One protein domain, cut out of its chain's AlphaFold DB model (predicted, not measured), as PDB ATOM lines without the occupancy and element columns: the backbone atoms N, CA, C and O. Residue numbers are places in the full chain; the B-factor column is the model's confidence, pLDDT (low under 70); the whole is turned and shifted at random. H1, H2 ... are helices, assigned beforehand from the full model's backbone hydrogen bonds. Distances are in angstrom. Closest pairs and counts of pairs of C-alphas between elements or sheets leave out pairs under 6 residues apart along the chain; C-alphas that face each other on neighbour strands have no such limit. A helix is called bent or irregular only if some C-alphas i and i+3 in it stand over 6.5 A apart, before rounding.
ATOM      1  N   LEU A   5     273.224 252.494 255.244       73.75
ATOM      2  CA  LEU A   5     273.342 252.721 253.804       73.75
ATOM      3  C   LEU A   5     272.642 251.614 253.008       73.75
ATOM      4  O   LEU A   5     271.913 251.905 252.058       73.75
ATOM      5  N   GLU A   6     272.808 250.360 253.416       74.69
ATOM      6  CA  GLU A   6     272.134 249.189 252.862       74.69
ATOM      7  C   GLU A   6     270.620 249.288 253.086       74.69
ATOM      8  O   GLU A   6     269.834 249.040 252.170       74.69
ATOM      9  N   PHE A   7     270.193 249.769 254.257       74.94
ATOM     10  CA  PHE A   7     268.790 250.088 254.508       74.94
ATOM     11  C   PHE A   7     268.264 251.168 253.556       74.94
ATOM     12  O   PHE A   7     267.230 250.979 252.920       74.94
ATOM     13  N   ILE A   8     268.969 252.290 253.397       79.50
ATOM     14  CA  ILE A   8     268.540 253.332 252.454       79.50
ATOM     15  C   ILE A   8     268.378 252.745 251.049       79.50
ATOM     16  O   ILE A   8     267.411 253.074 250.369       79.50
ATOM     17  N   GLN A   9     269.271 251.850 250.626       82.88
ATOM     18  CA  GLN A   9     269.206 251.223 249.307       82.88
ATOM     19  C   GLN A   9     268.031 250.252 249.152       82.88
ATOM     20  O   GLN A   9     267.266 250.408 248.202       82.88
ATOM     21  N   ILE A  10     267.848 249.300 250.079       83.88
ATOM     22  CA  ILE A  10     266.765 248.293 250.025       83.88
ATOM     23  C   ILE A  10     265.391 248.967 249.981       83.88
ATOM     24  O   ILE A  10     264.466 248.487 249.327       83.88
ATOM     25  N   PHE A  11     265.256 250.085 250.690       85.00
ATOM     26  CA  PHE A  11     263.981 250.755 250.863       85.00
ATOM     27  C   PHE A  11     263.774 251.874 249.843       85.00
ATOM     28  O   PHE A  11     262.685 252.431 249.807       85.00
ATOM     29  N   ARG A  12     264.752 252.251 249.011       87.81
ATOM     30  CA  ARG A  12     264.612 253.400 248.101       87.81
ATOM     31  C   ARG A  12     263.643 253.115 246.954       87.81
ATOM     32  O   ARG A  12     263.879 252.256 246.113       87.81
ATOM     33  N   ILE A  13     262.635 253.976 246.829       90.31
ATOM     34  CA  ILE A  13     261.755 254.043 245.658       90.31
ATOM     35  C   ILE A  13     262.029 255.303 244.837       90.31
ATOM     36  O   ILE A  13     262.256 256.388 245.373       90.31
ATOM     37  N   ASP A  14     261.977 255.160 243.516       91.75
ATOM     38  CA  ASP A  14     262.080 256.271 242.571       91.75
ATOM     39  C   ASP A  14     260.718 256.962 242.422       91.75
ATOM     40  O   ASP A  14     259.934 256.668 241.512       91.75
ATOM     41  N   LYS A  15     260.404 257.845 243.379       93.12
ATOM     42  CA  LYS A  15     259.116 258.548 243.425       93.12
ATOM     43  C   LYS A  15     258.882 259.407 242.187       93.12
ATOM     44  O   LYS A  15     257.754 259.447 241.714       93.12
ATOM     45  N   GLU A  16     259.905 260.060 241.641       94.69
ATOM     46  CA  GLU A  16     259.755 260.940 240.475       94.69
ATOM     47  C   GLU A  16     259.301 260.159 239.238       94.69
ATOM     48  O   GLU A  16     258.311 260.520 238.587       94.69
ATOM     49  N   ARG A  17     259.971 259.034 238.953       95.50
ATOM     50  CA  ARG A  17     259.607 258.149 237.842       95.50
ATOM     51  C   ARG A  17     258.214 257.559 238.025       95.50
ATOM     52  O   ARG A  17     257.438 257.511 237.067       95.50
ATOM     53  N   LEU A  18     257.893 257.102 239.236       95.88
ATOM     54  CA  LEU A  18     256.587 256.520 239.543       95.88
ATOM     55  C   LEU A  18     255.465 257.556 239.419       95.88
ATOM     56  O   LEU A  18     254.436 257.262 238.815       95.88
ATOM     57  N   ASN A  19     255.681 258.779 239.902       96.44
ATOM     58  CA  ASN A  19     254.708 259.865 239.811       96.44
ATOM     59  C   ASN A  19     254.458 260.275 238.348       96.44
ATOM     60  O   ASN A  19     253.317 260.374 237.900       96.44
ATOM     61  N   SER A  20     255.524 260.384 237.551       96.06
ATOM     62  CA  SER A  20     255.417 260.623 236.103       96.06
ATOM     63  C   SER A  20     254.658 259.507 235.374       96.06
ATOM     64  O   SER A  20     253.939 259.753 234.405       96.06
ATOM     65  N   TYR A  21     254.807 258.251 235.808       96.06
ATOM     66  CA  TYR A  21     254.024 257.140 235.265       96.06
ATOM     67  C   TYR A  21     252.548 257.202 235.680       96.06
ATOM     68  O   TYR A  21     251.679 257.027 234.826       96.06
ATOM     69  N   TYR A  22     252.265 257.516 236.944       96.50
ATOM     70  CA  TYR A  22     250.906 257.711 237.447       96.50
ATOM     71  C   TYR A  22     250.149 258.801 236.670       96.50
ATOM     72  O   TYR A  22     249.045 258.546 236.187       96.50
ATOM     73  N   GLU A  23     250.755 259.973 236.457       96.31
ATOM     74  CA  GLU A  23     250.107 261.067 235.718       96.31
ATOM     75  C   GLU A  23     249.813 260.689 234.256       96.31
ATOM     76  O   GLU A  23     248.758 261.036 233.724       96.31
ATOM     77  N   ARG A  24     250.677 259.892 233.608       95.38
ATOM     78  CA  ARG A  24     250.383 259.351 232.267       95.38
ATOM     79  C   ARG A  24     249.140 258.463 232.259       95.38
ATOM     80  O   ARG A  24     248.306 258.611 231.372       95.38
ATOM     81  N   ILE A  25     248.992 257.573 233.242       94.88
ATOM     82  CA  ILE A  25     247.809 256.704 233.355       94.88
ATOM     83  C   ILE A  25     246.558 257.539 233.615       94.88
ATOM     84  O   ILE A  25     245.545 257.367 232.942       94.88
ATOM     85  N   LYS A  26     246.624 258.478 234.556       95.12
ATOM     86  CA  LYS A  26     245.511 259.372 234.887       95.12
ATOM     87  C   LYS A  26     245.023 260.169 233.671       95.12
ATOM     88  O   LYS A  26     243.818 260.268 233.459       95.12
ATOM     89  N   ASN A  27     245.944 260.651 232.836       94.50
ATOM     90  CA  ASN A  27     245.619 261.349 231.589       94.50
ATOM     91  C   ASN A  27     245.090 260.421 230.485       94.50
ATOM     92  O   ASN A  27     244.423 260.874 229.567       94.50
ATOM     93  N   GLN A  28     245.368 259.121 230.544       95.12
ATOM     94  CA  GLN A  28     244.849 258.168 229.564       95.12
ATOM     95  C   GLN A  28     243.414 257.717 229.887       95.12
ATOM     96  O   GLN A  28     242.652 257.384 228.981       95.12
ATOM     97  N   PHE A  29     243.030 257.696 231.168       92.62
ATOM     98  CA  PHE A  29     241.777 257.096 231.640       92.62
ATOM     99  C   PHE A  29     240.857 258.115 232.331       92.62
ATOM    100  O   PHE A  29     240.465 257.938 233.481       92.62
ATOM    101  N   HIS A  30     240.456 259.164 231.606       80.38
ATOM    102  CA  HIS A  30     239.642 260.273 232.130       80.38
ATOM    103  C   HIS A  30     238.249 259.898 232.682       80.38
ATOM    104  O   HIS A  30     237.656 260.690 233.406       80.38
ATOM    105  N   GLY A  31     237.718 258.713 232.360       86.69
ATOM    106  CA  GLY A  31     236.424 258.227 232.869       86.69
ATOM    107  C   GLY A  31     236.512 257.324 234.103       86.69
ATOM    108  O   GLY A  31     235.490 256.813 234.549       86.69
ATOM    109  N   PHE A  32     237.717 257.064 234.613       94.19
ATOM    110  CA  PHE A  32     237.937 256.131 235.718       94.19
ATOM    111  C   PHE A  32     237.908 256.877 237.055       94.19
ATOM    112  O   PHE A  32     238.362 258.018 237.156       94.19
ATOM    113  N   THR A  33     237.410 256.224 238.105       95.31
ATOM    114  CA  THR A  33     237.493 256.779 239.464       95.31
ATOM    115  C   THR A  33     238.954 256.838 239.931       95.31
ATOM    116  O   THR A  33     239.787 256.066 239.444       95.31
ATOM    117  N   PRO A  34     239.302 257.689 240.918       93.88
ATOM    118  CA  PRO A  34     240.665 257.742 241.456       93.88
ATOM    119  C   PRO A  34     241.205 256.373 241.901       93.88
ATOM    120  O   PRO A  34     242.364 256.052 241.646       93.88
ATOM    121  N   VAL A  35     240.346 255.537 242.496       96.69
ATOM    122  CA  VAL A  35     240.671 254.160 242.896       96.69
ATOM    123  C   VAL A  35     240.974 253.284 241.680       96.69
ATOM    124  O   VAL A  35     241.976 252.576 241.672       96.69
ATOM    125  N   GLN A  36     240.157 253.344 240.626       96.38
ATOM    126  CA  GLN A  36     240.378 252.557 239.409       96.38
ATOM    127  C   GLN A  36     241.649 252.987 238.662       96.38
ATOM    128  O   GLN A  36     242.374 252.133 238.144       96.38
ATOM    129  N   ILE A  37     241.943 254.292 238.622       96.44
ATOM    130  CA  ILE A  37     243.204 254.825 238.082       96.44
ATOM    131  C   ILE A  37     244.379 254.264 238.887       96.44
ATOM    132  O   ILE A  37     245.351 253.785 238.301       96.44
ATOM    133  N   MET A  38     244.275 254.261 240.218       97.19
ATOM    134  CA  MET A  38     245.324 253.733 241.085       97.19
ATOM    135  C   MET A  38     245.518 252.222 240.924       97.19
ATOM    136  O   MET A  38     246.649 251.752 240.819       97.19
ATOM    137  N   ALA A  39     244.432 251.459 240.810       95.88
ATOM    138  CA  ALA A  39     244.502 250.027 240.550       95.88
ATOM    139  C   ALA A  39     245.172 249.721 239.202       95.88
ATOM    140  O   ALA A  39     245.996 248.813 239.107       95.88
ATOM    141  N   LYS A  40     244.890 250.517 238.158       95.12
ATOM    142  CA  LYS A  40     245.617 250.428 236.882       95.12
ATOM    143  C   LYS A  40     247.099 250.753 237.031       95.12
ATOM    144  O   LYS A  40     247.921 250.055 236.443       95.12
ATOM    145  N   PHE A  41     247.435 251.785 237.800       96.19
ATOM    146  CA  PHE A  41     248.821 252.147 238.088       96.19
ATOM    147  C   PHE A  41     249.583 251.012 238.777       96.19
ATOM    148  O   PHE A  41     250.643 250.623 238.290       96.19
ATOM    149  N   LEU A  42     249.014 250.428 239.833       94.69
ATOM    150  CA  LEU A  42     249.602 249.298 240.553       94.69
ATOM    151  C   LEU A  42     249.746 248.053 239.669       94.69
ATOM    152  O   LEU A  42     250.828 247.473 239.613       94.69
ATOM    153  N   ASN A  43     248.722 247.699 238.887       91.06
ATOM    154  CA  ASN A  43     248.824 246.599 237.923       91.06
ATOM    155  C   ASN A  43     249.934 246.831 236.888       91.06
ATOM    156  O   ASN A  43     250.666 245.906 236.546       91.06
ATOM    157  N   GLY A  44     250.101 248.070 236.412       90.00
ATOM    158  CA  GLY A  44     251.199 248.450 235.521       90.00
ATOM    159  C   GLY A  44     252.586 248.371 236.171       90.00
ATOM    160  O   GLY A  44     253.591 248.416 235.466       90.00
ATOM    161  N   GLN A  45     252.659 248.266 237.500       90.69
ATOM    162  CA  GLN A  45     253.875 247.973 238.270       90.69
ATOM    163  C   GLN A  45     253.955 246.503 238.703       90.69
ATOM    164  O   GLN A  45     254.765 246.174 239.570       90.69
ATOM    165  N   SER A  46     253.141 245.621 238.113       88.31
ATOM    166  CA  SER A  46     253.077 244.206 238.482       88.31
ATOM    167  C   SER A  46     252.729 244.020 239.967       88.31
ATOM    168  O   SER A  46     253.379 243.269 240.692       88.31
ATOM    169  N   ILE A  47     251.712 244.737 240.451       88.00
ATOM    170  CA  ILE A  47     251.214 244.627 241.828       88.00
ATOM    171  C   ILE A  47     249.765 244.166 241.837       88.00
ATOM    172  O   ILE A  47     248.927 244.737 241.149       88.00
ATOM    173  N   GLY A  48     249.495 243.185 242.699       79.25
ATOM    174  CA  GLY A  48     248.200 242.526 242.817       79.25
ATOM    175  C   GLY A  48     248.065 241.328 241.878       79.25
ATOM    176  O   GLY A  48     248.789 241.209 240.890       79.25
ATOM    177  N   SER A  49     247.147 240.428 242.222       77.50
ATOM    178  CA  SER A  49     246.738 239.283 241.397       77.50
ATOM    179  C   SER A  49     245.763 239.694 240.299       77.50
ATOM    180  O   SER A  49     245.808 239.181 239.183       77.50
ATOM    181  N   SER A  50     244.874 240.640 240.605       87.19
ATOM    182  CA  SER A  50     243.898 241.172 239.665       87.19
ATOM    183  C   SER A  50     243.571 242.633 239.971       87.19
ATOM    184  O   SER A  50     243.705 243.103 241.101       87.19
ATOM    185  N   MET A  51     243.076 243.357 238.960       89.88
ATOM    186  CA  MET A  51     242.585 244.726 239.153       89.88
ATOM    187  C   MET A  51     241.476 244.801 240.205       89.88
ATOM    188  O   MET A  51     241.401 245.781 240.936       89.88
ATOM    189  N   TYR A  52     240.626 243.777 240.267       90.94
ATOM    190  CA  TYR A  52     239.502 243.724 241.191       90.94
ATOM    191  C   TYR A  52     239.975 243.633 242.646       90.94
ATOM    192  O   TYR A  52     239.562 244.448 243.469       90.94
ATOM    193  N   ASP A  53     240.916 242.734 242.939       89.69
ATOM    194  CA  ASP A  53     241.455 242.567 244.296       89.69
ATOM    195  C   ASP A  53     242.171 243.840 244.761       89.69
ATOM    196  O   ASP A  53     242.019 244.280 245.901       89.69
ATOM    197  N   VAL A  54     242.907 244.487 243.850       93.56
ATOM    198  CA  VAL A  54     243.575 245.764 244.130       93.56
ATOM    199  C   VAL A  54     242.558 246.862 244.443       93.56
ATOM    200  O   VAL A  54     242.769 247.618 245.389       93.56
ATOM    201  N   ILE A  55     241.449 246.947 243.698       95.75
ATOM    202  CA  ILE A  55     240.374 247.912 243.977       95.75
ATOM    203  C   ILE A  55     239.812 247.692 245.383       95.75
ATOM    204  O   ILE A  55     239.750 248.653 246.142       95.75
ATOM    205  N   ILE A  56     239.485 246.451 245.756       95.06
ATOM    206  CA  ILE A  56     238.939 246.133 247.086       95.06
ATOM    207  C   ILE A  56     239.869 246.636 248.198       95.06
ATOM    208  O   ILE A  56     239.422 247.290 249.142       95.06
ATOM    209  N   VAL A  57     241.172 246.360 248.082       96.25
ATOM    210  CA  VAL A  57     242.167 246.806 249.069       96.25
ATOM    211  C   VAL A  57     242.224 248.335 249.124       96.25
ATOM    212  O   VAL A  57     242.171 248.919 250.208       96.25
ATOM    213  N   LEU A  58     242.304 249.004 247.970       96.94
ATOM    214  CA  LEU A  58     242.383 250.466 247.901       96.94
ATOM    215  C   LEU A  58     241.143 251.141 248.502       96.94
ATOM    216  O   LEU A  58     241.285 252.092 249.267       96.94
ATOM    217  N   GLU A  59     239.941 250.648 248.192       97.12
ATOM    218  CA  GLU A  59     238.687 251.170 248.749       97.12
ATOM    219  C   GLU A  59     238.639 251.004 250.267       97.12
ATOM    220  O   GLU A  59     238.263 251.936 250.980       97.12
ATOM    221  N   TYR A  60     239.082 249.849 250.772       97.31
ATOM    222  CA  TYR A  60     239.099 249.588 252.204       97.31
ATOM    223  C   TYR A  60     240.044 250.525 252.966       97.31
ATOM    224  O   TYR A  60     239.696 250.982 254.057       97.31
ATOM    225  N   TYR A  61     241.237 250.805 252.435       97.31
ATOM    226  CA  TYR A  61     242.231 251.638 253.126       97.31
ATOM    227  C   TYR A  61     242.079 253.136 252.876       97.31
ATOM    228  O   TYR A  61     242.614 253.919 253.659       97.31
ATOM    229  N   LEU A  62     241.316 253.550 251.860       96.25
ATOM    230  CA  LEU A  62     241.147 254.956 251.486       96.25
ATOM    231  C   LEU A  62     240.794 255.858 252.677       96.25
ATOM    232  O   LEU A  62     241.375 256.927 252.833       96.25
ATOM    233  N   ASN A  63     239.873 255.430 253.545       95.62
ATOM    234  CA  ASN A  63     239.425 256.240 254.684       95.62
ATOM    235  C   ASN A  63     240.312 256.132 255.941       95.62
ATOM    236  O   ASN A  63     240.071 256.849 256.919       95.62
ATOM    237  N   LYS A  64     241.330 255.263 255.914       97.38
ATOM    238  CA  LYS A  64     242.268 255.006 257.020       97.38
ATOM    239  C   LYS A  64     243.590 255.752 256.864       97.38
ATOM    240  O   LYS A  64     244.349 255.838 257.827       97.38
ATOM    241  N   ILE A  65     243.869 256.261 255.666       97.38
ATOM    242  CA  ILE A  65     245.042 257.086 255.370       97.38
ATOM    243  C   ILE A  65     244.883 258.453 256.056       97.38
ATOM    244  O   ILE A  65     243.769 258.970 256.137       97.38
ATOM    245  N   ILE A  66     245.971 259.012 256.593       97.44
ATOM    246  CA  ILE A  66     245.979 260.357 257.197       97.44
ATOM    247  C   ILE A  66     245.743 261.459 256.156       97.44
ATOM    248  O   ILE A  66     246.040 261.284 254.980       97.44
ATOM    249  N   ASP A  67     245.236 262.609 256.594       94.94
ATOM    250  CA  ASP A  67     244.698 263.636 255.692       94.94
ATOM    251  C   ASP A  67     245.743 264.285 254.755       94.94
ATOM    252  O   ASP A  67     245.389 264.750 253.673       94.94
ATOM    253  N   ASP A  68     247.028 264.310 255.130       95.88
ATOM    254  CA  ASP A  68     248.131 264.835 254.305       95.88
ATOM    255  C   ASP A  68     248.758 263.780 253.373       95.88
ATOM    256  O   ASP A  68     249.761 264.050 252.702       95.88
ATOM    257  N   LYS A  69     248.196 262.570 253.340       96.62
ATOM    258  CA  LYS A  69     248.612 261.459 252.481       96.62
ATOM    259  C   LYS A  69     247.457 261.048 251.577       96.62
ATOM    260  O   LYS A  69     246.290 261.324 251.839       96.62
ATOM    261  N   ASN A  70     247.775 260.379 250.476       95.38
ATOM    262  CA  ASN A  70     246.768 259.928 249.516       95.38
ATOM    263  C   ASN A  70     247.028 258.489 249.032       95.38
ATOM    264  O   ASN A  70     247.981 257.822 249.439       95.38
ATOM    265  N   LEU A  71     246.165 257.988 248.139       96.19
ATOM    266  CA  LEU A  71     246.303 256.640 247.575       96.19
ATOM    267  C   LEU A  71     247.611 256.424 246.802       96.19
ATOM    268  O   LEU A  71     248.045 255.281 246.669       96.19
ATOM    269  N   LEU A  72     248.234 257.481 246.274       96.75
ATOM    270  CA  LEU A  72     249.522 257.369 245.600       96.75
ATOM    271  C   LEU A  72     250.639 257.121 246.618       96.75
ATOM    272  O   LEU A  72     251.466 256.244 246.384       96.75
ATOM    273  N   ASP A  73     250.618 257.803 247.769       96.94
ATOM    274  CA  ASP A  73     251.548 257.527 248.874       96.94
ATOM    275  C   ASP A  73     251.404 256.086 249.377       96.94
ATOM    276  O   ASP A  73     252.397 255.379 249.544       96.94
ATOM    277  N   PHE A  74     250.166 255.611 249.537       97.31
ATOM    278  CA  PHE A  74     249.887 254.211 249.869       97.31
ATOM    279  C   PHE A  74     250.443 253.245 248.816       97.31
ATOM    280  O   PHE A  74     251.094 252.251 249.137       97.31
ATOM    281  N   SER A  75     250.232 253.560 247.540       96.62
ATOM    282  CA  SER A  75     250.683 252.724 246.426       96.62
ATOM    283  C   SER A  75     252.203 252.681 246.308       96.62
ATOM    284  O   SER A  75     252.765 251.641 245.973       96.62
ATOM    285  N   PHE A  76     252.886 253.777 246.633       96.62
ATOM    286  CA  PHE A  76     254.341 253.808 246.741       96.62
ATOM    287  C   PHE A  76     254.862 252.845 247.803       96.62
ATOM    288  O   PHE A  76     255.841 252.144 247.548       96.62
ATOM    289  N   GLU A  77     254.197 252.751 248.953       96.69
ATOM    290  CA  GLU A  77     254.592 251.788 249.978       96.69
ATOM    291  C   GLU A  77     254.289 250.343 249.566       96.69
ATOM    292  O   GLU A  77     255.110 249.466 249.839       96.69
ATOM    293  N   TRP A  78     253.213 250.086 248.816       95.62
ATOM    294  CA  TRP A  78     252.967 248.757 248.238       95.62
ATOM    295  C   TRP A  78     254.060 248.361 247.228       95.62
ATOM    296  O   TRP A  78     254.565 247.235 247.251       95.62
ATOM    297  N   ILE A  79     254.505 249.296 246.381       94.88
ATOM    298  CA  ILE A  79     255.645 249.081 245.472       94.88
ATOM    299  C   ILE A  79     256.926 248.806 246.265       94.88
ATOM    300  O   ILE A  79     257.656 247.861 245.952       94.88
ATOM    301  N   ARG A  80     257.184 249.583 247.323       95.25
ATOM    302  CA  ARG A  80     258.346 249.390 248.202       95.25
ATOM    303  C   ARG A  80     258.351 248.001 248.839       95.25
ATOM    304  O   ARG A  80     259.400 247.364 248.891       95.25
ATOM    305  N   ALA A  81     257.192 247.485 249.250       95.19
ATOM    306  CA  ALA A  81     257.078 246.141 249.813       95.19
ATOM    307  C   ALA A  81     257.583 245.050 248.849       95.19
ATOM    308  O   ALA A  81     258.263 244.119 249.278       95.19
ATOM    309  N   LYS A  82     257.341 245.176 247.535       91.12
ATOM    310  CA  LYS A  82     257.878 244.221 246.546       91.12
ATOM    311  C   LYS A  82     259.403 244.255 246.460       91.12
ATOM    312  O   LYS A  82     260.027 243.201 246.349       91.12
ATOM    313  N   GLN A  83     260.005 245.439 246.546       91.38
ATOM    314  CA  GLN A  83     261.462 245.580 246.569       91.38
ATOM    315  C   GLN A  83     262.049 244.955 247.836       91.38
ATOM    316  O   GLN A  83     262.936 244.108 247.745       91.38
ATOM    317  N   ILE A  84     261.491 245.286 249.003       94.25
ATOM    318  CA  ILE A  84     261.889 244.685 250.284       94.25
ATOM    319  C   ILE A  84     261.777 243.162 250.204       94.25
ATOM    320  O   ILE A  84     262.697 242.465 250.634       94.25
ATOM    321  N   ARG A  85     260.702 242.645 249.586       92.94
ATOM    322  CA  ARG A  85     260.522 241.208 249.386       92.94
ATOM    323  C   ARG A  85     261.671 240.568 248.641       92.94
ATOM    324  O   ARG A  85     262.255 239.611 249.123       92.94
ATOM    325  N   PHE A  86     262.016 241.133 247.494       90.31
ATOM    326  CA  PHE A  86     263.130 240.657 246.688       90.31
ATOM    327  C   PHE A  86     264.464 240.637 247.453       90.31
ATOM    328  O   PHE A  86     265.274 239.731 247.268       90.31
ATOM    329  N   HIS A  87     264.706 241.625 248.316       90.38
ATOM    330  CA  HIS A  87     265.931 241.678 249.111       90.38
ATOM    331  C   HIS A  87     265.941 240.656 250.251       90.38
ATOM    332  O   HIS A  87     266.947 239.962 250.415       90.38
ATOM    333  N   TYR A  88     264.850 240.503 251.010       92.62
ATOM    334  CA  TYR A  88     264.851 239.508 252.084       92.62
ATOM    335  C   TYR A  88     264.821 238.078 251.539       92.62
ATOM    336  O   TYR A  88     265.425 237.209 252.153       92.62
ATOM    337  N   THR A  89     264.184 237.796 250.395       91.88
ATOM    338  CA  THR A  89     264.198 236.432 249.833       91.88
ATOM    339  C   THR A  89     265.601 236.020 249.399       91.88
ATOM    340  O   THR A  89     266.008 234.885 249.632       91.88
ATOM    341  N   LYS A  90     266.395 236.957 248.862       90.12
ATOM    342  CA  LYS A  90     267.835 236.742 248.648       90.12
ATOM    343  C   LYS A  90     268.576 236.469 249.951       90.12
ATOM    344  O   LYS A  90     269.473 235.635 249.969       90.12
ATOM    345  N   TYR A  91     268.241 237.180 251.024       90.25
ATOM    346  CA  TYR A  91     268.839 236.921 252.331       90.25
ATOM    347  C   TYR A  91     268.472 235.522 252.842       90.25
ATOM    348  O   TYR A  91     269.367 234.779 253.233       90.25
ATOM    349  N   LEU A  92     267.196 235.133 252.748       90.44
ATOM    350  CA  LEU A  92     266.712 233.806 253.134       90.44
ATOM    351  C   LEU A  92     267.454 232.680 252.413       90.44
ATOM    352  O   LEU A  92     267.866 231.731 253.065       90.44
ATOM    353  N   ALA A  93     267.672 232.813 251.103       86.94
ATOM    354  CA  ALA A  93     268.359 231.799 250.303       86.94
ATOM    355  C   ALA A  93     269.842 231.616 250.677       86.94
ATOM    356  O   ALA A  93     270.412 230.553 250.457       86.94
ATOM    357  N   ASN A  94     270.485 232.659 251.208       86.19
ATOM    358  CA  ASN A  94     271.918 232.648 251.510       86.19
ATOM    359  C   ASN A  94     272.224 232.394 252.992       86.19
ATOM    360  O   ASN A  94     273.338 231.996 253.334       86.19
ATOM    361  N   ALA A  95     271.273 232.673 253.881       86.94
ATOM    362  CA  ALA A  95     271.456 232.521 255.313       86.94
ATOM    363  C   ALA A  95     271.202 231.072 255.753       86.94
ATOM    364  O   ALA A  95     270.242 230.428 255.340       86.94
ATOM    365  N   GLN A  96     272.060 230.564 256.639       84.38
ATOM    366  CA  GLN A  96     271.843 229.275 257.290       84.38
ATOM    367  C   GLN A  96     271.012 229.493 258.552       84.38
ATOM    368  O   GLN A  96     271.512 230.035 259.540       84.38
ATOM    369  N   PHE A  97     269.748 229.077 258.516       86.62
ATOM    370  CA  PHE A  97     268.875 229.098 259.685       86.62
ATOM    371  C   PHE A  97     268.785 227.714 260.329       86.62
ATOM    372  O   PHE A  97     268.708 226.718 259.610       86.62
ATOM    373  N   PRO A  98     268.766 227.638 261.670       84.94
ATOM    374  CA  PRO A  98     268.594 226.371 262.378       84.94
ATOM    375  C   PRO A  98     267.177 225.801 262.215       84.94
ATOM    376  O   PRO A  98     267.003 224.587 262.167       84.94
ATOM    377  N   ASP A  99     266.174 226.674 262.110       87.19
ATOM    378  CA  ASP A  99     264.767 226.332 261.933       87.19
ATOM    379  C   ASP A  99     263.999 227.496 261.281       87.19
ATOM    380  O   ASP A  99     264.508 228.614 261.133       87.19
ATOM    381  N   TYR A 100     262.758 227.223 260.869       85.50
ATOM    382  CA  TYR A 100     261.931 228.202 260.168       85.50
ATOM    383  C   TYR A 100     261.440 229.338 261.081       85.50
ATOM    384  O   TYR A 100     261.275 230.457 260.602       85.50
ATOM    385  N   GLU A 101     261.219 229.094 262.377       91.81
ATOM    386  CA  GLU A 101     260.763 230.135 263.314       91.81
ATOM    387  C   GLU A 101     261.850 231.198 263.490       91.81
ATOM    388  O   GLU A 101     261.584 232.398 263.440       91.81
ATOM    389  N   THR A 102     263.105 230.761 263.578       91.00
ATOM    390  CA  THR A 102     264.280 231.629 263.606       91.00
ATOM    391  C   THR A 102     264.412 232.420 262.305       91.00
ATOM    392  O   THR A 102     264.752 233.606 262.341       91.00
ATOM    393  N   ALA A 103     264.116 231.807 261.154       91.19
ATOM    394  CA  ALA A 103     264.100 232.504 259.866       91.19
ATOM    395  C   ALA A 103     263.018 233.597 259.815       91.19
ATOM    396  O   ALA A 103     263.292 234.714 259.360       91.19
ATOM    397  N   VAL A 104     261.815 233.307 260.329       93.56
ATOM    398  CA  VAL A 104     260.716 234.277 260.464       93.56
ATOM    399  C   VAL A 104     261.141 235.435 261.355       93.56
ATOM    400  O   VAL A 104     261.122 236.583 260.908       93.56
ATOM    401  N   ASP A 105     261.592 235.151 262.572       93.75
ATOM    402  CA  ASP A 105     261.921 236.177 263.560       93.75
ATOM    403  C   ASP A 105     263.090 237.054 263.115       93.75
ATOM    404  O   ASP A 105     263.037 238.281 263.253       93.75
ATOM    405  N   THR A 106     264.106 236.448 262.500       92.75
ATOM    406  CA  THR A 106     265.244 237.178 261.932       92.75
ATOM    407  C   THR A 106     264.801 238.080 260.785       92.75
ATOM    408  O   THR A 106     265.200 239.243 260.725       92.75
ATOM    409  N   SER A 107     263.949 237.584 259.885       93.81
ATOM    410  CA  SER A 107     263.462 238.375 258.751       93.81
ATOM    411  C   SER A 107     262.571 239.531 259.215       93.81
ATOM    412  O   SER A 107     262.750 240.663 258.753       93.81
ATOM    413  N   VAL A 108     261.663 239.276 260.171       95.56
ATOM    414  CA  VAL A 108     260.838 240.295 260.852       95.56
ATOM    415  C   VAL A 108     261.716 241.392 261.428       95.56
ATOM    416  O   VAL A 108     261.499 242.566 261.126       95.56
ATOM    417  N   PHE A 109     262.735 241.017 262.193       93.06
ATOM    418  CA  PHE A 109     263.626 241.970 262.837       93.06
ATOM    419  C   PHE A 109     264.460 242.783 261.833       93.06
ATOM    420  O   PHE A 109     264.522 244.010 261.924       93.06
ATOM    421  N   LEU A 110     265.095 242.124 260.858       91.19
ATOM    422  CA  LEU A 110     266.048 242.781 259.958       91.19
ATOM    423  C   LEU A 110     265.379 243.654 258.892       91.19
ATOM    424  O   LEU A 110     265.895 244.727 258.580       91.19
ATOM    425  N   PHE A 111     264.247 243.216 258.337       93.62
ATOM    426  CA  PHE A 111     263.620 243.875 257.189       93.62
ATOM    427  C   PHE A 111     262.304 244.553 257.571       93.62
ATOM    428  O   PHE A 111     262.105 245.745 257.327       93.62
ATOM    429  N   PHE A 112     261.387 243.813 258.184       95.81
ATOM    430  CA  PHE A 112     260.001 244.266 258.261       95.81
ATOM    431  C   PHE A 112     259.725 245.228 259.416       95.81
ATOM    432  O   PHE A 112     258.885 246.108 259.269       95.81
ATOM    433  N   GLN A 113     260.466 245.151 260.523       94.25
ATOM    434  CA  GLN A 113     260.301 246.079 261.646       94.25
ATOM    435  C   GLN A 113     260.588 247.532 261.247       94.25
ATOM    436  O   GLN A 113     259.896 248.455 261.674       94.25
ATOM    437  N   ARG A 114     261.591 247.754 260.392       91.25
ATOM    438  CA  ARG A 114     261.878 249.100 259.880       91.25
ATOM    439  C   ARG A 114     260.856 249.544 258.835       91.25
ATOM    440  O   ARG A 114     260.488 250.715 258.809       91.25
ATOM    441  N   TYR A 115     260.372 248.616 258.008       94.81
ATOM    442  CA  TYR A 115     259.271 248.898 257.089       94.81
ATOM    443  C   TYR A 115     257.991 249.299 257.831       94.81
ATOM    444  O   TYR A 115     257.346 250.263 257.436       94.81
ATOM    445  N   ASP A 116     257.658 248.613 258.929       96.56
ATOM    446  CA  ASP A 116     256.493 248.892 259.779       96.56
ATOM    447  C   ASP A 116     256.478 250.340 260.259       96.56
ATOM    448  O   ASP A 116     255.452 251.016 260.163       96.56
ATOM    449  N   ALA A 117     257.633 250.848 260.693       93.50
ATOM    450  CA  ALA A 117     257.766 252.236 261.109       93.50
ATOM    451  C   ALA A 117     257.409 253.215 259.978       93.50
ATOM    452  O   ALA A 117     256.698 254.183 260.231       93.50
ATOM    453  N   ILE A 118     257.852 252.949 258.742       93.56
ATOM    454  CA  ILE A 118     257.528 253.766 257.561       93.56
ATOM    455  C   ILE A 118     256.042 253.637 257.221       93.56
ATOM    456  O   ILE A 118     255.347 254.645 257.105       93.56
ATOM    457  N   LEU A 119     255.546 252.407 257.097       96.19
ATOM    458  CA  LEU A 119     254.182 252.112 256.673       96.19
ATOM    459  C   LEU A 119     253.147 252.746 257.609       96.19
ATOM    460  O   LEU A 119     252.176 253.345 257.152       96.19
ATOM    461  N   ARG A 120     253.374 252.680 258.925       96.12
ATOM    462  CA  ARG A 120     252.465 253.258 259.926       96.12
ATOM    463  C   ARG A 120     252.363 254.778 259.859       96.12
ATOM    464  O   ARG A 120     251.358 255.310 260.318       96.12
ATOM    465  N   THR A 121     253.327 255.477 259.250       96.12
ATOM    466  CA  THR A 121     253.208 256.930 259.014       96.12
ATOM    467  C   THR A 121     252.115 257.291 258.011       96.12
ATOM    468  O   THR A 121     251.757 258.458 257.919       96.12
ATOM    469  N   LEU A 122     251.570 256.322 257.267       97.38
ATOM    470  CA  LEU A 122     250.464 256.559 256.342       97.38
ATOM    471  C   LEU A 122     249.092 256.569 257.013       97.38
ATOM    472  O   LEU A 122     248.141 257.055 256.405       97.38
ATOM    473  N   PHE A 123     248.952 256.004 258.213       97.62
ATOM    474  CA  PHE A 123     247.642 255.652 258.755       97.62
ATOM    475  C   PHE A 123     247.244 256.472 259.969       97.62
ATOM    476  O   PHE A 123     248.067 256.857 260.801       97.62
ATOM    477  N   LYS A 124     245.936 256.711 260.078       96.06
ATOM    478  CA  LYS A 124     245.329 257.353 261.240       96.06
ATOM    479  C   LYS A 124     245.582 256.525 262.496       96.06
ATOM    480  O   LYS A 124     245.669 255.296 262.456       96.06
ATOM    481  N   ARG A 125     245.663 257.204 263.640       91.06
ATOM    482  CA  ARG A 125     246.023 256.591 264.929       91.06
ATOM    483  C   ARG A 125     245.066 255.464 265.340       91.06
ATOM    484  O   ARG A 125     245.482 254.534 266.035       91.06
ATOM    485  N   GLU A 126     243.802 255.538 264.931       92.31
ATOM    486  CA  GLU A 126     242.756 254.570 265.268       92.31
ATOM    487  C   GLU A 126     242.785 253.260 264.468       92.31
ATOM    488  O   GLU A 126     242.049 252.339 264.845       92.31
ATOM    489  N   ILE A 127     243.620 253.157 263.419       95.94
ATOM    490  CA  ILE A 127     243.736 251.943 262.598       95.94
ATOM    491  C   ILE A 127     244.016 250.729 263.484       95.94
ATOM    492  O   ILE A 127     244.852 250.793 264.383       95.94
ATOM    493  N   LYS A 128     243.315 249.620 263.284       96.81
ATOM    494  CA  LYS A 128     243.447 248.419 264.113       96.81
ATOM    495  C   LYS A 128     244.680 247.612 263.712       96.81
ATOM    496  O   LYS A 128     245.101 247.616 262.562       96.81
ATOM    497  N   GLU A 129     245.271 246.907 264.673       97.38
ATOM    498  CA  GLU A 129     246.449 246.066 264.419       97.38
ATOM    499  C   GLU A 129     246.149 244.941 263.426       97.38
ATOM    500  O   GLU A 129     246.983 244.672 262.570       97.38
ATOM    501  N   TYR A 130     244.953 244.341 263.457       97.62
ATOM    502  CA  TYR A 130     244.584 243.350 262.443       97.62
ATOM    503  C   TYR A 130     244.511 243.939 261.033       97.62
ATOM    504  O   TYR A 130     244.832 243.233 260.089       97.62
ATOM    505  N   GLU A 131     244.143 245.217 260.874       98.12
ATOM    506  CA  GLU A 131     244.132 245.882 259.564       98.12
ATOM    507  C   GLU A 131     245.575 245.999 259.056       98.12
ATOM    508  O   GLU A 131     245.898 245.525 257.972       98.12
ATOM    509  N   ILE A 132     246.491 246.497 259.890       98.12
ATOM    510  CA  ILE A 132     247.921 246.538 259.549       98.12
ATOM    511  C   ILE A 132     248.475 245.129 259.248       98.12
ATOM    512  O   ILE A 132     249.196 244.953 258.269       98.12
ATOM    513  N   SER A 133     248.101 244.113 260.035       98.19
ATOM    514  CA  SER A 133     248.504 242.716 259.814       98.19
ATOM    515  C   SER A 133     248.037 242.184 258.456       98.19
ATOM    516  O   SER A 133     248.834 241.649 257.683       98.19
ATOM    517  N   SER A 134     246.758 242.387 258.121       97.62
ATOM    518  CA  SER A 134     246.202 242.033 256.812       97.62
ATOM    519  C   SER A 134     246.930 242.740 255.682       97.62
ATOM    520  O   SER A 134     247.153 242.148 254.630       97.62
ATOM    521  N   LEU A 135     247.325 243.997 255.891       97.06
ATOM    522  CA  LEU A 135     248.062 244.751 254.893       97.06
ATOM    523  C   LEU A 135     249.445 244.155 254.621       97.06
ATOM    524  O   LEU A 135     249.844 244.106 253.463       97.06
ATOM    525  N   TYR A 136     250.150 243.658 255.642       97.62
ATOM    526  CA  TYR A 136     251.407 242.936 255.433       97.62
ATOM    527  C   TYR A 136     251.210 241.681 254.585       97.62
ATOM    528  O   TYR A 136     251.925 241.498 253.599       97.62
ATOM    529  N   GLU A 137     250.201 240.872 254.906       95.69
ATOM    530  CA  GLU A 137     249.880 239.671 254.129       95.69
ATOM    531  C   GLU A 137     249.592 240.037 252.660       95.69
ATOM    532  O   GLU A 137     250.140 239.426 251.745       95.69
ATOM    533  N   VAL A 138     248.839 241.116 252.417       95.19
ATOM    534  CA  VAL A 138     248.527 241.623 251.068       95.19
ATOM    535  C   VAL A 138     249.755 242.164 250.335       95.19
ATOM    536  O   VAL A 138     250.024 241.795 249.189       95.19
ATOM    537  N   PHE A 139     250.510 243.058 250.971       95.44
ATOM    538  CA  PHE A 139     251.640 243.746 250.354       95.44
ATOM    539  C   PHE A 139     252.719 242.763 249.918       95.44
ATOM    540  O   PHE A 139     253.237 242.832 248.792       95.44
ATOM    541  N   PHE A 140     252.990 241.794 250.784       94.44
ATOM    542  CA  PHE A 140     254.025 240.806 250.571       94.44
ATOM    543  C   PHE A 140     253.519 239.525 249.897       94.44
ATOM    544  O   PHE A 140     254.355 238.703 249.546       94.44
ATOM    545  N   SER A 141     252.224 239.378 249.585       90.38
ATOM    546  CA  SER A 141     251.694 238.208 248.858       90.38
ATOM    547  C   SER A 141     252.350 238.000 247.475       90.38
ATOM    548  O   SER A 141     252.669 238.983 246.787       90.38
ATOM    549  N   PRO A 142     252.612 236.750 247.033       81.38
ATOM    550  CA  PRO A 142     253.033 236.454 245.662       81.38
ATOM    551  C   PRO A 142     251.982 236.881 244.635       81.38
ATOM    552  O   PRO A 142     250.788 236.797 244.890       81.38
ATOM    553  N   MET A 143     252.426 237.285 243.442       71.75
ATOM    554  CA  MET A 143     251.519 237.720 242.368       71.75
ATOM    555  C   MET A 143     250.606 236.607 241.834       71.75
ATOM    556  O   MET A 143     249.533 236.887 241.316       71.75
ATOM    557  N   GLU A 144     251.043 235.356 241.942       65.25
ATOM    558  CA  GLU A 144     250.359 234.188 241.373       65.25
ATOM    559  C   GLU A 144     249.196 233.685 242.242       65.25
ATOM    560  O   GLU A 144     248.443 232.809 241.821       65.25
ATOM    561  N   ILE A 145     249.042 234.211 243.462       70.56
ATOM    562  CA  ILE A 145     248.017 233.761 244.406       70.56
ATOM    563  C   ILE A 145     246.801 234.677 244.307       70.56
ATOM    564  O   ILE A 145     246.930 235.895 244.397       70.56
ATOM    565  N   ASN A 146     245.613 234.084 244.174       73.06
ATOM    566  CA  ASN A 146     244.353 234.816 244.252       73.06
ATOM    567  C   ASN A 146     244.209 235.477 245.636       73.06
ATOM    568  O   ASN A 146     244.179 234.787 246.659       73.06
ATOM    569  N   LEU A 147     244.154 236.807 245.663       83.00
ATOM    570  CA  LEU A 147     244.155 237.602 246.882       83.00
ATOM    571  C   LEU A 147     242.720 237.845 247.364       83.00
ATOM    572  O   LEU A 147     242.091 238.840 247.022       83.00
ATOM    573  N   ASP A 148     242.206 236.947 248.203       90.62
ATOM    574  CA  ASP A 148     240.924 237.157 248.888       90.62
ATOM    575  C   ASP A 148     241.123 238.052 250.120       90.62
ATOM    576  O   ASP A 148     241.369 237.583 251.237       90.62
ATOM    577  N   PHE A 149     241.043 239.368 249.905       94.06
ATOM    578  CA  PHE A 149     241.263 240.353 250.962       94.06
ATOM    579  C   PHE A 149     240.284 240.209 252.133       94.06
ATOM    580  O   PHE A 149     240.691 240.341 253.286       94.06
ATOM    581  N   ASN A 150     239.011 239.903 251.869       94.25
ATOM    582  CA  ASN A 150     238.005 239.781 252.925       94.25
ATOM    583  C   ASN A 150     238.310 238.589 253.837       94.25
ATOM    584  O   ASN A 150     238.223 238.700 255.062       94.25
ATOM    585  N   LYS A 151     238.734 237.466 253.251       94.62
ATOM    586  CA  LYS A 151     239.175 236.298 254.015       94.62
ATOM    587  C   LYS A 151     240.436 236.587 254.830       94.62
ATOM    588  O   LYS A 151     240.500 236.187 255.991       94.62
ATOM    589  N   ILE A 152     241.413 237.290 254.251       95.50
ATOM    590  CA  ILE A 152     242.625 237.727 254.966       95.50
ATOM    591  C   ILE A 152     242.245 238.624 256.151       95.50
ATOM    592  O   ILE A 152     242.741 238.432 257.261       95.50
ATOM    593  N   LEU A 153     241.337 239.577 255.941       96.81
ATOM    594  CA  LEU A 153     240.887 240.500 256.976       96.81
ATOM    595  C   LEU A 153     240.218 239.771 258.146       96.81
ATOM    596  O   LEU A 153     240.597 239.979 259.296       96.81
ATOM    597  N   GLU A 154     239.269 238.878 257.866       96.56
ATOM    598  CA  GLU A 154     238.580 238.118 258.914       96.56
ATOM    599  C   GLU A 154     239.509 237.119 259.622       96.56
ATOM    600  O   GLU A 154     239.422 236.963 260.841       96.56
ATOM    601  N   LYS A 155     240.460 236.494 258.910       95.75
ATOM    602  CA  LYS A 155     241.522 235.681 259.534       95.75
ATOM    603  C   LYS A 155     242.300 236.517 260.551       95.75
ATOM    604  O   LYS A 155     242.380 236.142 261.718       95.75
ATOM    605  N   GLN A 156     242.842 237.658 260.128       96.62
ATOM    606  CA  GLN A 156     243.711 238.479 260.976       96.62
ATOM    607  C   GLN A 156     242.954 239.130 262.134       96.62
ATOM    608  O   GLN A 156     243.506 239.261 263.222       96.62
ATOM    609  N   LYS A 157     241.678 239.477 261.957       95.88
ATOM    610  CA  LYS A 157     240.819 240.021 263.019       95.88
ATOM    611  C   LYS A 157     240.654 239.076 264.209       95.88
ATOM    612  O   LYS A 157     240.558 239.540 265.341       95.88
ATOM    613  N   ASN A 158     240.659 237.767 263.961       93.56
ATOM    614  CA  ASN A 158     240.591 236.746 265.009       93.56
ATOM    615  C   ASN A 158     241.949 236.461 265.672       93.56
ATOM    616  O   ASN A 158     241.986 235.861 266.743       93.56
ATOM    617  N   LEU A 159     243.054 236.871 265.041       94.44
ATOM    618  CA  LEU A 159     244.413 236.616 265.519       94.44
ATOM    619  C   LEU A 159     245.006 237.833 266.229       94.44
ATOM    620  O   LEU A 159     245.620 237.693 267.280       94.44
ATOM    621  N   VAL A 160     244.812 239.033 265.681       96.38
ATOM    622  CA  VAL A 160     245.545 240.237 266.074       96.38
ATOM    623  C   VAL A 160     244.632 241.236 266.787       96.38
ATOM    624  O   VAL A 160     243.922 242.014 266.140       96.38
ATOM    625  N   PRO A 161     244.638 241.271 268.132       94.00
ATOM    626  CA  PRO A 161     243.828 242.227 268.871       94.00
ATOM    627  C   PRO A 161     244.392 243.643 268.723       94.00
ATOM    628  O   PRO A 161     245.555 243.837 268.408       94.00
ATOM    629  N   THR A 162     243.583 244.666 269.001       93.06
ATOM    630  CA  THR A 162     244.090 246.019 269.287       93.06
ATOM    631  C   THR A 162     243.824 246.305 270.753       93.06
ATOM    632  O   THR A 162     242.666 246.424 271.147       93.06
ATOM    633  N   ILE A 163     244.882 246.368 271.561       91.31
ATOM    634  CA  ILE A 163     244.768 246.413 273.021       91.31
ATOM    635  C   ILE A 163     245.076 247.823 273.525       91.31
ATOM    636  O   ILE A 163     246.046 248.449 273.096       91.31
ATOM    637  N   PHE A 164     244.262 248.298 274.462       88.62
ATOM    638  CA  PHE A 164     244.475 249.552 275.174       88.62
ATOM    639  C   PHE A 164     244.654 249.278 276.665       88.62
ATOM    640  O   PHE A 164     243.922 248.478 277.249       88.62
ATOM    641  N   ARG A 165     245.617 249.965 277.275       87.69
ATOM    642  CA  ARG A 165     245.732 250.128 278.719       87.69
ATOM    643  C   ARG A 165     245.347 251.567 279.032       87.69
ATOM    644  O   ARG A 165     246.061 252.493 278.666       87.69
ATOM    645  N   GLU A 166     244.196 251.743 279.672       88.31
ATOM    646  CA  GLU A 166     243.573 253.059 279.866       88.31
ATOM    647  C   GLU A 166     243.341 253.767 278.517       88.31
ATOM    648  O   GLU A 166     242.493 253.336 277.738       88.31
ATOM    649  N   SER A 167     244.101 254.824 278.222       87.19
ATOM    650  CA  SER A 167     244.055 255.564 276.952       87.19
ATOM    651  C   SER A 167     245.261 255.288 276.044       87.19
ATOM    652  O   SER A 167     245.318 255.770 274.907       87.19
ATOM    653  N   GLU A 168     246.221 254.496 276.520       86.81
ATOM    654  CA  GLU A 168     247.438 254.162 275.795       86.81
ATOM    655  C   GLU A 168     247.265 252.841 275.042       86.81
ATOM    656  O   GLU A 168     246.849 251.823 275.597       86.81
ATOM    657  N   ARG A 169     247.570 252.846 273.744       88.25
ATOM    658  CA  ARG A 169     247.575 251.628 272.931       88.25
ATOM    659  C   ARG A 169     248.830 250.833 273.267       88.25
ATOM    660  O   ARG A 169     249.927 251.373 273.151       88.25
ATOM    661  N   LEU A 170     248.674 249.564 273.637       91.06
ATOM    662  CA  LEU A 170     249.820 248.694 273.885       91.06
ATOM    663  C   LEU A 170     250.580 248.433 272.583       91.06
ATOM    664  O   LEU A 170     249.971 248.175 271.540       91.06
ATOM    665  N   ASP A 171     251.909 248.470 272.659       90.81
ATOM    666  CA  ASP A 171     252.756 248.108 271.530       90.81
ATOM    667  C   ASP A 171     252.784 246.585 271.368       90.81
ATOM    668  O   ASP A 171     253.367 245.856 272.170       90.81
ATOM    669  N   ILE A 172     252.123 246.118 270.315       94.31
ATOM    670  CA  ILE A 172     252.109 244.717 269.891       94.31
ATOM    671  C   ILE A 172     252.599 244.577 268.446       94.31
ATOM    672  O   ILE A 172     252.278 243.604 267.769       94.31
ATOM    673  N   ARG A 173     253.398 245.538 267.955       94.94
ATOM    674  CA  ARG A 173     253.830 245.599 266.547       94.94
ATOM    675  C   ARG A 173     254.547 244.339 266.094       94.94
ATOM    676  O   ARG A 173     254.321 243.876 264.982       94.94
ATOM    677  N   TYR A 174     255.401 243.780 266.950       94.81
ATOM    678  CA  TYR A 174     256.122 242.550 266.630       94.81
ATOM    679  C   TYR A 174     255.160 241.374 266.414       94.81
ATOM    680  O   TYR A 174     255.312 240.617 265.460       94.81
ATOM    681  N   TYR A 175     254.119 241.271 267.246       96.19
ATOM    682  CA  TYR A 175     253.070 240.267 267.090       96.19
ATOM    683  C   TYR A 175     252.260 240.483 265.803       96.19
ATOM    684  O   TYR A 175     252.057 239.540 265.041       96.19
ATOM    685  N   THR A 176     251.879 241.731 265.512       97.44
ATOM    686  CA  THR A 176     251.213 242.124 264.258       97.44
ATOM    687  C   THR A 176     252.033 241.721 263.032       97.44
ATOM    688  O   THR A 176     251.511 241.099 262.110       97.44
ATOM    689  N   LEU A 177     253.332 242.035 263.029       97.75
ATOM    690  CA  LEU A 177     254.248 241.675 261.947       97.75
ATOM    691  C   LEU A 177     254.355 240.164 261.778       97.75
ATOM    692  O   LEU A 177     254.212 239.664 260.664       97.75
ATOM    693  N   ARG A 178     254.566 239.429 262.875       96.38
ATOM    694  CA  ARG A 178     254.666 237.967 262.835       96.38
ATOM    695  C   ARG A 178     253.386 237.355 262.265       96.38
ATOM    696  O   ARG A 178     253.471 236.543 261.348       96.38
ATOM    697  N   SER A 179     252.210 237.791 262.718       96.56
ATOM    698  CA  SER A 179     250.921 237.282 262.222       96.56
ATOM    699  C   SER A 179     250.699 237.547 260.728       96.56
ATOM    700  O   SER A 179     250.178 236.685 260.019       96.56
ATOM    701  N   GLY A 180     251.106 238.717 260.228       96.38
ATOM    702  CA  GLY A 180     250.935 239.088 258.819       96.38
ATOM    703  C   GLY A 180     251.969 238.476 257.865       96.38
ATOM    704  O   GLY A 180     251.712 238.384 256.667       96.38
ATOM    705  N   LEU A 181     253.139 238.063 258.367       96.81
ATOM    706  CA  LEU A 181     254.280 237.666 257.527       96.81
ATOM    707  C   LEU A 181     254.706 236.203 257.666       96.81
ATOM    708  O   LEU A 181     255.420 235.724 256.787       96.81
ATOM    709  N   THR A 182     254.290 235.483 258.715       95.00
ATOM    710  CA  THR A 182     254.759 234.104 258.974       95.00
ATOM    711  C   THR A 182     254.542 233.190 257.770       95.00
ATOM    712  O   THR A 182     255.496 232.589 257.280       95.00
ATOM    713  N   ASP A 183     253.318 233.140 257.239       92.94
ATOM    714  CA  ASP A 183     252.994 232.281 256.093       92.94
ATOM    715  C   ASP A 183     253.763 232.709 254.832       92.94
ATOM    716  O   ASP A 183     254.212 231.870 254.052       92.94
ATOM    717  N   ILE A 184     253.963 234.018 254.641       94.00
ATOM    718  CA  ILE A 184     254.708 234.561 253.499       94.00
ATOM    719  C   ILE A 184     256.176 234.134 253.557       94.00
ATOM    720  O   ILE A 184     256.701 233.602 252.578       94.00
ATOM    721  N   ILE A 185     256.827 234.342 254.703       94.62
ATOM    722  CA  ILE A 185     258.239 234.013 254.902       94.62
ATOM    723  C   ILE A 185     258.444 232.504 254.814       94.62
ATOM    724  O   ILE A 185     259.376 232.066 254.145       94.62
ATOM    725  N   LYS A 186     257.560 231.710 255.428       91.38
ATOM    726  CA  LYS A 186     257.615 230.249 255.360       91.38
ATOM    727  C   LYS A 186     257.570 229.753 253.915       91.38
ATOM    728  O   LYS A 186     258.453 229.007 253.501       91.38
ATOM    729  N   ASN A 187     256.592 230.217 253.137       90.75
ATOM    730  CA  ASN A 187     256.450 229.821 251.737       90.75
ATOM    731  C   ASN A 187     257.666 230.227 250.890       90.75
ATOM    732  O   ASN A 187     258.066 229.491 249.990       90.75
ATOM    733  N   ASP A 188     258.257 231.394 251.152       91.50
ATOM    734  CA  ASP A 188     259.460 231.824 250.439       91.50
ATOM    735  C   ASP A 188     260.693 231.015 250.843       91.50
ATOM    736  O   ASP A 188     261.476 230.630 249.978       91.50
ATOM    737  N   PHE A 189     260.841 230.709 252.130       88.25
ATOM    738  CA  PHE A 189     261.926 229.884 252.647       88.25
ATOM    739  C   PHE A 189     261.893 228.468 252.055       88.25
ATOM    740  O   PHE A 189     262.901 227.986 251.538       88.25
ATOM    741  N   GLU A 190     260.724 227.825 252.031       86.94
ATOM    742  CA  GLU A 190     260.555 226.494 251.433       86.94
ATOM    743  C   GLU A 190     260.924 226.484 249.941       86.94
ATOM    744  O   GLU A 190     261.603 225.569 249.476       86.94
ATOM    745  N   LYS A 191     260.565 227.538 249.195       84.50
ATOM    746  CA  LYS A 191     260.950 227.678 247.783       84.50
ATOM    747  C   LYS A 191     262.461 227.798 247.585       84.50
ATOM    748  O   LYS A 191     262.959 227.290 246.589       84.50
ATOM    749  N   THR A 192     263.179 228.436 248.512       76.81
ATOM    750  CA  THR A 192     264.643 228.586 248.421       76.81
ATOM    751  C   THR A 192     265.428 227.313 248.735       76.81
ATOM    752  O   THR A 192     266.573 227.204 248.322       76.81
ATOM    753  N   ILE A 193     264.835 226.345 249.442       66.38
ATOM    754  CA  ILE A 193     265.486 225.053 249.742       66.38
ATOM    755  C   ILE A 193     265.382 224.083 248.555       66.38
ATOM    756  O   ILE A 193     266.219 223.199 248.393       66.38
ATOM    757  N   ILE A 194     264.326 224.219 247.749       57.81
ATOM    758  CA  ILE A 194     263.992 223.300 246.650       57.81
ATOM    759  C   ILE A 194     264.665 223.723 245.326       57.81
ATOM    760  O   ILE A 194     264.764 222.907 244.409       57.81
ATOM    761  N   SER A 195     265.123 224.977 245.222       48.75
ATOM    762  CA  SER A 195     265.824 225.552 244.058       48.75
ATOM    763  C   SER A 195     267.330 225.320 244.085       48.75
ATOM    764  O   SER A 195     267.885 225.005 243.010       48.75
TER     765      SER A 195
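What this domain is: This is residues 5 to 195 of the 195 residues of an uncharacterized protein of Candidatus Lokiarchaeota archaeon (UniProt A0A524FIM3). A long helix, H5, runs through a body of crossed helices as a spine: H2, H3 and H4 gather near its first end, H6a and H9b lie at its last end, and between them the short H1 meets residues 80 to 87 of H5 near Ile 10, with its first residue, Leu 5, pointing outward. H7 meets the middle of H5 with its own last residues, and H8 and H9a pack on H7; residues 160 to 172 form a long loop reaching away from the body. The printed part has 191 residues with nine named helices, H1 to H9 in chain order, and no named strand: all helix, the packing mostly crossed. It is compact, with a radius of gyration of the C-alphas of 16.8 A, and rounded, spanning 54 by 48 by 34 A.

Where its parts are: H5, residues 71 to 94, is the longest at 35.3 A, from C-alpha 71 at (246.303, 256.640, 247.575) to C-alpha 94 at (271.918, 232.648, 251.510). Before it come H1, residues 5 to 11, beginning at C-alpha 5 at (273.342, 252.721, 253.804); H2, residues 15 to 28, 19.9 A; H3, residues 34 to 43; and H4, residues 51 to 62. After it, H6, residues 100 to 120, was assigned as one helix by its hydrogen bonds but is bent: C-alphas 110 and 113 are 6.8 A apart, and its arms are H6a, residues 100 to 110, and H6b, residues 113 to 120. H7, residues 129 to 140, is 16.6 A long, and H8, residues 149 to 159, is 15.4 A. H9, residues 173 to 194, likewise one helix by its hydrogen bonds, is bent, with C-alphas 180 and 183 at 7.6 A; its arms are H9a, residues 173 to 180, and H9b, residues 183 to 194.

How they stand to each other: H5 is the hub. With residues 71 to 79 alone it touches H3, closest C-alphas Leu 42 and Ser 75 at 6.9 A, at a shallow tilt of 22 degrees. H3 touches H4, C-alphas of Ala 39 and Val 54 at 5.6 A. H2 touches H3, C-alphas of Tyr 22 and Phe 41 at 6.0 A. H5 touches H1 at Ile 84 and Ile 10, C-alphas 6.1 A apart, and H9b at Ala 93 and Thr 192, 5.3 A. H7 touches H9a, C-alphas of Ser 133 and Gly 180 at 4.5 A, and H8, Tyr 130 and Lys 157 at 5.1 A. H6b and H9a touch about perpendicular, at 89 degrees, closest C-alphas Gln 113 and Tyr 174 at 7.4 A. In each helix or arm every O i to N i+4 pair is within hydrogen-bond range.

The domain as a whole: The C-alphas farthest apart, Gly 31 and Pro 98, are 54.0 A apart. The printed part has no cut, and H8 to H9 is the long link. Confidence is under 70 at residue 144 and residues 193 to 195.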